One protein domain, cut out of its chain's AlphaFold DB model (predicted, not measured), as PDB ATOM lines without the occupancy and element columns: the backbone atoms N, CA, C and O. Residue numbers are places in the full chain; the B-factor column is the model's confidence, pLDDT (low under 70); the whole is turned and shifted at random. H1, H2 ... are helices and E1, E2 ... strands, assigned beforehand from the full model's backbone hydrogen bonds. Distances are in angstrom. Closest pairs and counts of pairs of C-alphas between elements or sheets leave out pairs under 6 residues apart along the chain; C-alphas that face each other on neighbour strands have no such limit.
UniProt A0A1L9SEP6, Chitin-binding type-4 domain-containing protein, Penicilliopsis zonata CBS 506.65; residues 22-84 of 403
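This is residues 22 to 84 of the 403 residues of the protein "Chitin-binding type-4 domain-containing protein" of Penicilliopsis zonata CBS 506.65 (UniProt A0A1L9SEP6). Four short helices are set round an open C, in the order H4, H1, H2, H3, with the strand E1 off at one end of the longest axis. After H4 the last stretch, residues 72 to 84, folds back past the helices without a named element. The printed part has 63 residues, with one named strand and four named helices in the order E1, H1, H2, H3, H4; it is mostly helix by its named elements, but these hold 31 residues, under half. It is compact, with a radius of gyration of the C-alphas of 10.5 A, yet elongated, spanning 34 by 22 by 18 A.

E1, residues 22 to 25, pairs with no named strand and is apart from H1, residues 33 to 39. H1 and H2, residues 41 to 49, only just touch, and only at the corner by their tight link, with 3 pairs of C-alphas within 8 A; the closest C-alphas, of Glu 36 and Tyr 44, are 5.1 A apart. They run opposite ways at a steep tilt of 59 degrees. H2 touches H3, residues 55 to 61, the closest C-alphas being those of Ile 43 and Glu 58, 5.6 A apart; these two also run opposite ways at a steep tilt of 59 degrees. H4, residues 68 to 71, is apart from H3 but touches H1, the closest C-alphas being those of Cys 39 and Cys 71, 4.4 A apart. Every O i to N i+4 pair is within hydrogen-bond range in H1, H2 and H3; H4 is too short for such a pair, and 0 of its 1 O i to N i+3 pair is within range.

E1 begins at C-alpha 22 (95.793, -21.252, -20.751) and is 9.3 A long from first to last C-alpha. By the same measure H1 is 9.8 A, H2 12.0 A, H3 10.3 A and H4 5.2 A, ending at C-alpha 71 (101.995, -8.366, -8.180).

The two C-alphas farthest apart, of Ser 25 and Ser 64, are 33.8 A apart. The printed part has no cut, and no link is long. The mean pLDDT of the printed part is 97.6, and no printed residue is under 70.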
ATOM      1  N   PHE A  22      94.816 -20.907 -21.786       98.06
ATOM      2  CA  PHE A  22      95.793 -21.252 -20.751       98.06
ATOM      3  C   PHE A  22      96.610 -22.489 -21.157       98.06
ATOM      4  O   PHE A  22      96.109 -23.379 -21.853       98.06
ATOM      5  N   VAL A  23      97.863 -22.576 -20.704       98.69
ATOM      6  CA  VAL A  23      98.717 -23.748 -20.955       98.69
ATOM      7  C   VAL A  23      98.402 -24.866 -19.967       98.69
ATOM      8  O   VAL A  23      98.628 -24.743 -18.767       98.69
ATOM      9  N   THR A  24      97.901 -25.985 -20.482       98.12
ATOM     10  CA  THR A  24      97.499 -27.152 -19.680       98.12
ATOM     11  C   THR A  24      98.577 -28.231 -19.594       98.12
ATOM     12  O   THR A  24      98.515 -29.081 -18.708       98.12
ATOM     13  N   SER A  25      99.570 -28.215 -20.490       98.44
ATOM     14  CA  SER A  25     100.750 -29.081 -20.420       98.44
ATOM     15  C   SER A  25     101.953 -28.416 -21.110       98.44
ATOM     16  O   SER A  25     101.787 -27.957 -22.240       98.44
ATOM     17  N   PRO A  26     103.152 -28.366 -20.499       98.50
ATOM     18  CA  PRO A  26     103.416 -28.666 -19.091       98.50
ATOM     19  C   PRO A  26     102.561 -27.774 -18.173       98.50
ATOM     20  O   PRO A  26     102.078 -26.730 -18.606       98.50
ATOM     21  N   GLN A  27     102.325 -28.192 -16.930       98.19
ATOM     22  CA  GLN A  27     101.475 -27.437 -16.012       98.19
ATOM     23  C   GLN A  27     102.118 -26.074 -15.726       98.19
ATOM     24  O   GLN A  27     103.218 -25.996 -15.181       98.19
ATOM     25  N   ALA A  28     101.428 -25.003 -16.113       98.50
ATOM     26  CA  ALA A  28     101.842 -23.646 -15.801       98.50
ATOM     27  C   ALA A  28     101.515 -23.272 -14.344       98.50
ATOM     28  O   ALA A  28     100.701 -23.927 -13.687       98.50
ATOM     29  N   ARG A  29     102.136 -22.189 -13.855       98.44
ATOM     30  CA  ARG A  29     101.829 -21.579 -12.555       98.44
ATOM     31  C   ARG A  29     100.330 -21.326 -12.408       98.44
ATOM     32  O   ARG A  29      99.668 -20.890 -13.350       98.44
ATOM     33  N   MET A  30      99.843 -21.539 -11.193       98.00
ATOM     34  CA  MET A  30      98.467 -21.291 -10.772       98.00
ATOM     35  C   MET A  30      98.434 -20.184  -9.703       98.00
ATOM     36  O   MET A  30      99.471 -19.900  -9.096       98.00
ATOM     37  N   PRO A  31      97.277 -19.540  -9.462       98.12
ATOM     38  CA  PRO A  31      97.097 -18.650  -8.317       98.12
ATOM     39  C   PRO A  31      97.313 -19.390  -6.989       98.12
ATOM     40  O   PRO A  31      97.004 -20.575  -6.860       98.12
ATOM     41  N   GLY A  32      97.799 -18.661  -5.986       98.44
ATOM     42  CA  GLY A  32      97.991 -19.152  -4.625       98.44
ATOM     43  C   GLY A  32      98.181 -18.009  -3.627       98.44
ATOM     44  O   GLY A  32      97.939 -16.840  -3.936       98.44
ATOM     45  N   ALA A  33      98.604 -18.343  -2.410       98.69
ATOM     46  CA  ALA A  33      98.682 -17.397  -1.298       98.69
ATOM     47  C   ALA A  33      99.762 -16.314  -1.486       98.69
ATOM     48  O   ALA A  33      99.603 -15.197  -0.987       98.69
ATOM     49  N   ALA A  34     100.855 -16.605  -2.200       98.56
ATOM     50  CA  ALA A  34     101.856 -15.593  -2.529       98.56
ATOM     51  C   ALA A  34     101.348 -14.634  -3.618       98.56
ATOM     52  O   ALA A  34     101.618 -13.434  -3.541       98.56
ATOM     53  N   MET A  35     100.556 -15.123  -4.580       98.56
ATOM     54  CA  MET A  35      99.813 -14.273  -5.510       98.56
ATOM     55  C   MET A  35      98.801 -13.391  -4.771       98.56
ATOM     56  O   MET A  35      98.813 -12.186  -4.998       98.56
ATOM     57  N   GLU A  36      97.983 -13.928  -3.859       98.56
ATOM     58  CA  GLU A  36      97.024 -13.126  -3.077       98.56
ATOM     59  C   GLU A  36      97.735 -11.999  -2.311       98.56
ATOM     60  O   GLU A  36      97.358 -10.830  -2.408       98.56
ATOM     61  N   ALA A  37      98.836 -12.318  -1.624       98.56
ATOM     62  CA  ALA A  37      99.625 -11.346  -0.871       98.56
ATOM     63  C   ALA A  37     100.288 -10.255  -1.742       98.56
ATOM     64  O   ALA A  37     100.639  -9.189  -1.230       98.56
ATOM     65  N   ALA A  38     100.485 -10.515  -3.038       98.31
ATOM     66  CA  ALA A  38     101.149  -9.616  -3.979       98.31
ATOM     67  C   ALA A  38     100.169  -8.810  -4.853       98.31
ATOM     68  O   ALA A  38     100.393  -7.625  -5.111       98.31
ATOM     69  N   CYS A  39      99.096  -9.455  -5.308       98.56
ATOM     70  CA  CYS A  39      98.098  -8.948  -6.248       98.56
ATOM     71  C   CYS A  39      96.794  -8.497  -5.586       98.56
ATOM     72  O   CYS A  39      96.015  -7.797  -6.226       98.56
ATOM     73  N   GLY A  40      96.577  -8.827  -4.315       98.38
ATOM     74  CA  GLY A  40      95.337  -8.525  -3.613       98.38
ATOM     75  C   GLY A  40      94.246  -9.566  -3.857       98.38
ATOM     76  O   GLY A  40      94.242 -10.272  -4.872       98.38
ATOM     77  N   THR A  41      93.309  -9.650  -2.912       98.00
ATOM     78  CA  THR A  41      92.295 -10.712  -2.866       98.00
ATOM     79  C   THR A  41      91.400 -10.707  -4.107       98.00
ATOM     80  O   THR A  41      91.202 -11.759  -4.699       98.00
ATOM     81  N   GLN A  42      90.934  -9.551  -4.597       97.94
ATOM     82  CA  GLN A  42      90.004  -9.539  -5.736       97.94
ATOM     83  C   GLN A  42      90.610 -10.037  -7.068       97.94
ATOM     84  O   GLN A  42      89.870 -10.588  -7.886       97.94
ATOM     85  N   ILE A  43      91.925  -9.890  -7.290       98.00
ATOM     86  CA  ILE A  43      92.611 -10.490  -8.455       98.00
ATOM     87  C   ILE A  43      92.829 -11.989  -8.228       98.00
ATOM     88  O   ILE A  43      92.609 -12.785  -9.138       98.00
ATOM     89  N   TYR A  44      93.240 -12.382  -7.020       98.38
ATOM     90  CA  TYR A  44      93.392 -13.792  -6.662       98.38
ATOM     91  C   TYR A  44      92.074 -14.564  -6.847       98.38
ATOM     92  O   TYR A  44      92.062 -15.545  -7.584       98.38
ATOM     93  N   ASP A  45      90.962 -14.074  -6.290       97.75
ATOM     94  CA  ASP A  45      89.634 -14.698  -6.379       97.75
ATOM     95  C   ASP A  45      89.183 -14.887  -7.838       97.75
ATOM     96  O   ASP A  45      88.629 -15.925  -8.204       97.75
ATOM     97  N   ASN A  46      89.419 -13.882  -8.693       96.75
ATOM     98  CA  ASN A  46      89.032 -13.934 -10.103       96.75
ATOM     99  C   ASN A  46      89.861 -14.977 -10.874       96.75
ATOM    100  O   ASN A  46      89.318 -15.732 -11.681       96.75
ATOM    101  N   GLN A  47      91.154 -15.078 -10.564       96.81
ATOM    102  CA  GLN A  47      92.078 -16.016 -11.199       96.81
ATOM    103  C   GLN A  47      91.982 -17.444 -10.647       96.81
ATOM    104  O   GLN A  47      92.274 -18.385 -11.385       96.81
ATOM    105  N   GLU A  48      91.572 -17.626  -9.387       97.12
ATOM    106  CA  GLU A  48      91.191 -18.931  -8.827       97.12
ATOM    107  C   GLU A  48      89.910 -19.443  -9.501       97.12
ATOM    108  O   GLU A  48      89.823 -20.615  -9.866       97.12
ATOM    109  N   ALA A  49      88.933 -18.553  -9.721       95.56
ATOM    110  CA  ALA A  49      87.669 -18.886 -10.373       95.56
ATOM    111  C   ALA A  49      87.819 -19.198 -11.877       95.56
ATOM    112  O   ALA A  49      87.206 -20.153 -12.359       95.56
ATOM    113  N   ASP A  50      88.620 -18.423 -12.621       94.50
ATOM    114  CA  ASP A  50      89.034 -18.757 -13.989       94.50
ATOM    115  C   ASP A  50      90.452 -18.261 -14.320       94.50
ATOM    116  O   ASP A  50      90.693 -17.110 -14.686       94.50
ATOM    117  N   ASN A  51      91.406 -19.190 -14.329       96.06
ATOM    118  CA  ASN A  51      92.791 -18.929 -14.714       96.06
ATOM    119  C   ASN A  51      92.990 -18.684 -16.230       96.06
ATOM    120  O   ASN A  51      94.123 -18.498 -16.675       96.06
ATOM    121  N   TYR A  52      91.918 -18.638 -17.030       96.81
ATOM    122  CA  TYR A  52      91.932 -18.359 -18.471       96.81
ATOM    123  C   TYR A  52      91.638 -16.874 -18.785       96.81
ATOM    124  O   TYR A  52      91.480 -16.513 -19.956       96.81
ATOM    125  N   GLY A  53      91.568 -16.006 -17.766       94.44
ATOM    126  CA  GLY A  53      91.448 -14.549 -17.902       94.44
ATOM    127  C   GLY A  53      92.659 -13.858 -18.554       94.44
ATOM    128  O   GLY A  53      93.758 -14.420 -18.621       94.44
ATOM    129  N   ASN A  54      92.445 -12.626 -19.034       96.44
ATOM    130  CA  ASN A  54      93.485 -11.723 -19.550       96.44
ATOM    131  C   ASN A  54      93.922 -10.701 -18.487       96.44
ATOM    132  O   ASN A  54      93.140 -10.339 -17.609       96.44
ATOM    133  N   ILE A  55      95.140 -10.171 -18.622       97.75
ATOM    134  CA  ILE A  55      95.733  -9.200 -17.684       97.75
ATOM    135  C   ILE A  55      94.873  -7.933 -17.530       97.75
ATOM    136  O   ILE A  55      94.697  -7.428 -16.421       97.75
ATOM    137  N   GLN A  56      94.308  -7.417 -18.624       97.31
ATOM    138  CA  GLN A  56      93.489  -6.203 -18.621       97.31
ATOM    139  C   GLN A  56      92.176  -6.377 -17.831       97.31
ATOM    140  O   GLN A  56      91.696  -5.410 -17.242       97.31
ATOM    141  N   GLY A  57      91.611  -7.586 -17.791       95.12
ATOM    142  CA  GLY A  57      90.445  -7.954 -16.986       95.12
ATOM    143  C   GLY A  57      90.772  -7.996 -15.496       95.12
ATOM    144  O   GLY A  57      90.063  -7.380 -14.702       95.12
ATOM    145  N   GLU A  58      91.903  -8.603 -15.125       96.88
ATOM    146  CA  GLU A  58      92.397  -8.586 -13.739       96.88
ATOM    147  C   GLU A  58      92.621  -7.150 -13.236       96.88
ATOM    148  O   GLU A  58      92.206  -6.778 -12.140       96.88
ATOM    149  N   LEU A  59      93.200  -6.291 -14.080       97.62
ATOM    150  CA  LEU A  59      93.394  -4.870 -13.782       97.62
ATOM    151  C   LEU A  59      92.083  -4.073 -13.650       97.62
ATOM    152  O   LEU A  59      92.085  -3.029 -13.000       97.62
ATOM    153  N   GLN A  60      90.974  -4.537 -14.238       97.06
ATOM    154  CA  GLN A  60      89.651  -3.913 -14.082       97.06
ATOM    155  C   GLN A  60      88.959  -4.306 -12.773       97.06
ATOM    156  O   GLN A  60      88.175  -3.512 -12.253       97.06
ATOM    157  N   VAL A  61      89.232  -5.505 -12.245       96.06
ATOM    158  CA  VAL A  61      88.686  -5.965 -10.955       96.06
ATOM    159  C   VAL A  61      89.590  -5.627  -9.764       96.06
ATOM    160  O   VAL A  61      89.128  -5.698  -8.631       96.06
ATOM    161  N   ALA A  62      90.840  -5.217 -10.003       97.00
ATOM    162  CA  ALA A  62      91.809  -4.812  -8.984       97.00
ATOM    163  C   ALA A  62      91.209  -3.903  -7.889       97.00
ATOM    164  O   ALA A  62      90.703  -2.810  -8.159       97.00
ATOM    165  N   ASP A  63      91.305  -4.345  -6.633       94.69
ATOM    166  CA  ASP A  63      90.804  -3.609  -5.471       94.69
ATOM    167  C   ASP A  63      91.895  -2.732  -4.813       94.69
ATOM    168  O   ASP A  63      93.007  -2.569  -5.316       94.69
ATOM    169  N   SER A  64      91.593  -2.147  -3.648       97.06
ATOM    170  CA  SER A  64      92.542  -1.310  -2.896       97.06
ATOM    171  C   SER A  64      93.745  -2.053  -2.288       97.06
ATOM    172  O   SER A  64      94.605  -1.405  -1.694       97.06
ATOM    173  N   THR A  65      93.786  -3.383  -2.366       96.25
ATOM    174  CA  THR A  65      94.889  -4.232  -1.887       96.25
ATOM    175  C   THR A  65      95.883  -4.594  -2.995       96.25
ATOM    176  O   THR A  65      97.004  -4.994  -2.685       96.25
ATOM    177  N   TYR A  66      95.533  -4.364  -4.267       98.19
ATOM    178  CA  TYR A  66      96.444  -4.537  -5.399       98.19
ATOM    179  C   TYR A  66      97.692  -3.652  -5.281       98.19
ATOM    180  O   TYR A  66      97.620  -2.430  -5.122       98.19
ATOM    181  N   ASN A  67      98.862  -4.271  -5.432       98.19
ATOM    182  CA  ASN A  67     100.149  -3.592  -5.488       98.19
ATOM    183  C   ASN A  67     100.853  -3.945  -6.801       98.19
ATOM    184  O   ASN A  67     101.421  -5.024  -6.930       98.19
ATOM    185  N   ALA A  68     100.863  -3.015  -7.759       97.62
ATOM    186  CA  ALA A  68     101.415  -3.255  -9.094       97.62
ATOM    187  C   ALA A  68     102.872  -3.755  -9.097       97.62
ATOM    188  O   ALA A  68     103.213  -4.606  -9.910       97.62
ATOM    189  N   THR A  69     103.722  -3.271  -8.183       97.31
ATOM    190  CA  THR A  69     105.136  -3.683  -8.104       97.31
ATOM    191  C   THR A  69     105.321  -5.032  -7.411       97.31
ATOM    192  O   THR A  69     106.255  -5.750  -7.742       97.31
ATOM    193  N   ALA A  70     104.466  -5.388  -6.449       97.94
ATOM    194  CA  ALA A  70     104.531  -6.706  -5.815       97.94
ATOM    195  C   ALA A  70     103.889  -7.780  -6.706       97.94
ATOM    196  O   ALA A  70     104.460  -8.854  -6.888       97.94
ATOM    197  N   CYS A  71     102.720  -7.482  -7.276       98.44
ATOM    198  CA  CYS A  71     101.995  -8.366  -8.180       98.44
ATOM    199  C   CYS A  71     102.770  -8.631  -9.464       98.44
ATOM    200  O   CYS A  71     102.865  -9.782  -9.870       98.44
ATOM    201  N   ASP A  72     103.357  -7.587 -10.057       97.38
ATOM    202  CA  ASP A  72     104.069  -7.658 -11.334       97.38
ATOM    203  C   ASP A  72     103.246  -8.385 -12.411       97.38
ATOM    204  O   ASP A  72     103.629  -9.413 -12.958       97.38
ATOM    205  N   ILE A  73     102.022  -7.893 -12.640       98.00
ATOM    206  CA  ILE A  73     100.979  -8.639 -13.363       98.00
ATOM    207  C   ILE A  73     101.295  -8.901 -14.846       98.00
ATOM    208  O   ILE A  73     100.627  -9.714 -15.476       98.00
ATOM    209  N   TRP A  74     102.306  -8.225 -15.396       97.75
ATOM    210  CA  TRP A  74     102.800  -8.408 -16.766       97.75
ATOM    211  C   TRP A  74     103.921  -9.453 -16.873       97.75
ATOM    212  O   TRP A  74     104.381  -9.736 -17.972       97.75
ATOM    213  N   LEU A  75     104.316 -10.051 -15.746       98.12
ATOM    214  CA  LEU A  75     105.150 -11.240 -15.687       98.12
ATOM    215  C   LEU A  75     104.311 -12.399 -15.137       98.12
ATOM    216  O   LEU A  75     103.885 -12.407 -13.979       98.12
ATOM    217  N   CYS A  76     104.076 -13.413 -15.968       98.12
ATOM    218  CA  CYS A  76     103.351 -14.629 -15.591       98.12
ATOM    219  C   CYS A  76     101.923 -14.379 -15.096       98.12
ATOM    220  O   CYS A  76     101.435 -15.111 -14.233       98.12
ATOM    221  N   LYS A  77     101.259 -13.333 -15.604       96.69
ATOM    222  CA  LYS A  77      99.942 -12.875 -15.125       96.69
ATOM    223  C   LYS A  77      99.898 -12.626 -13.598       96.69
ATOM    224  O   LYS A  77      98.859 -12.779 -12.957       96.69
ATOM    225  N   GLY A  78     101.045 -12.287 -13.000       98.06
ATOM    226  CA  GLY A  78     101.237 -12.077 -11.563       98.06
ATOM    227  C   GLY A  78     101.411 -13.346 -10.715       98.06
ATOM    228  O   GLY A  78     101.643 -13.230  -9.509       98.06
ATOM    229  N   TYR A  79     101.337 -14.549 -11.301       98.69
ATOM    230  CA  TYR A  79     101.493 -15.810 -10.566       98.69
ATOM    231  C   TYR A  79     102.910 -15.988 -10.009       98.69
ATOM    232  O   TYR A  79     103.916 -15.799 -10.707       98.69
ATOM    233  N   LYS A  80     102.996 -16.399  -8.744       98.44
ATOM    234  CA  LYS A  80     104.245 -16.438  -7.977       98.44
ATOM    235  C   LYS A  80     104.901 -17.812  -7.994       98.44
ATOM    236  O   LYS A  80     104.235 -18.834  -8.127       98.44
ATOM    237  N   TYR A  81     106.228 -17.825  -7.895       98.56
ATOM    238  CA  TYR A  81     107.002 -19.067  -7.888       98.56
ATOM    239  C   TYR A  81     106.795 -19.839  -6.580       98.56
ATOM    240  O   TYR A  81     106.732 -21.064  -6.565       98.56
ATOM    241  N   GLU A  82     106.625 -19.102  -5.488       98.50
ATOM    242  CA  GLU A  82     106.339 -19.591  -4.146       98.50
ATOM    243  C   GLU A  82     105.085 -20.482  -4.109       98.50
ATOM    244  O   GLU A  82     105.064 -21.466  -3.370       98.50
ATOM    245  N   ASP A  83     104.090 -20.194  -4.956       98.56
ATOM    246  CA  ASP A  83     102.861 -20.984  -5.115       98.56
ATOM    247  C   ASP A  83     103.033 -22.206  -6.047       98.56
ATOM    248  O   ASP A  83     102.122 -23.023  -6.165       98.56
ATOM    249  N   ASN A  84     104.186 -22.355  -6.714       98.19
ATOM    250  CA  ASN A  84     104.424 -23.362  -7.757       98.19
ATOM    251  C   ASN A  84     105.681 -24.234  -7.540       98.19
ATOM    252  O   ASN A  84     106.098 -24.960  -8.443       98.19
TER     253      ASN A  84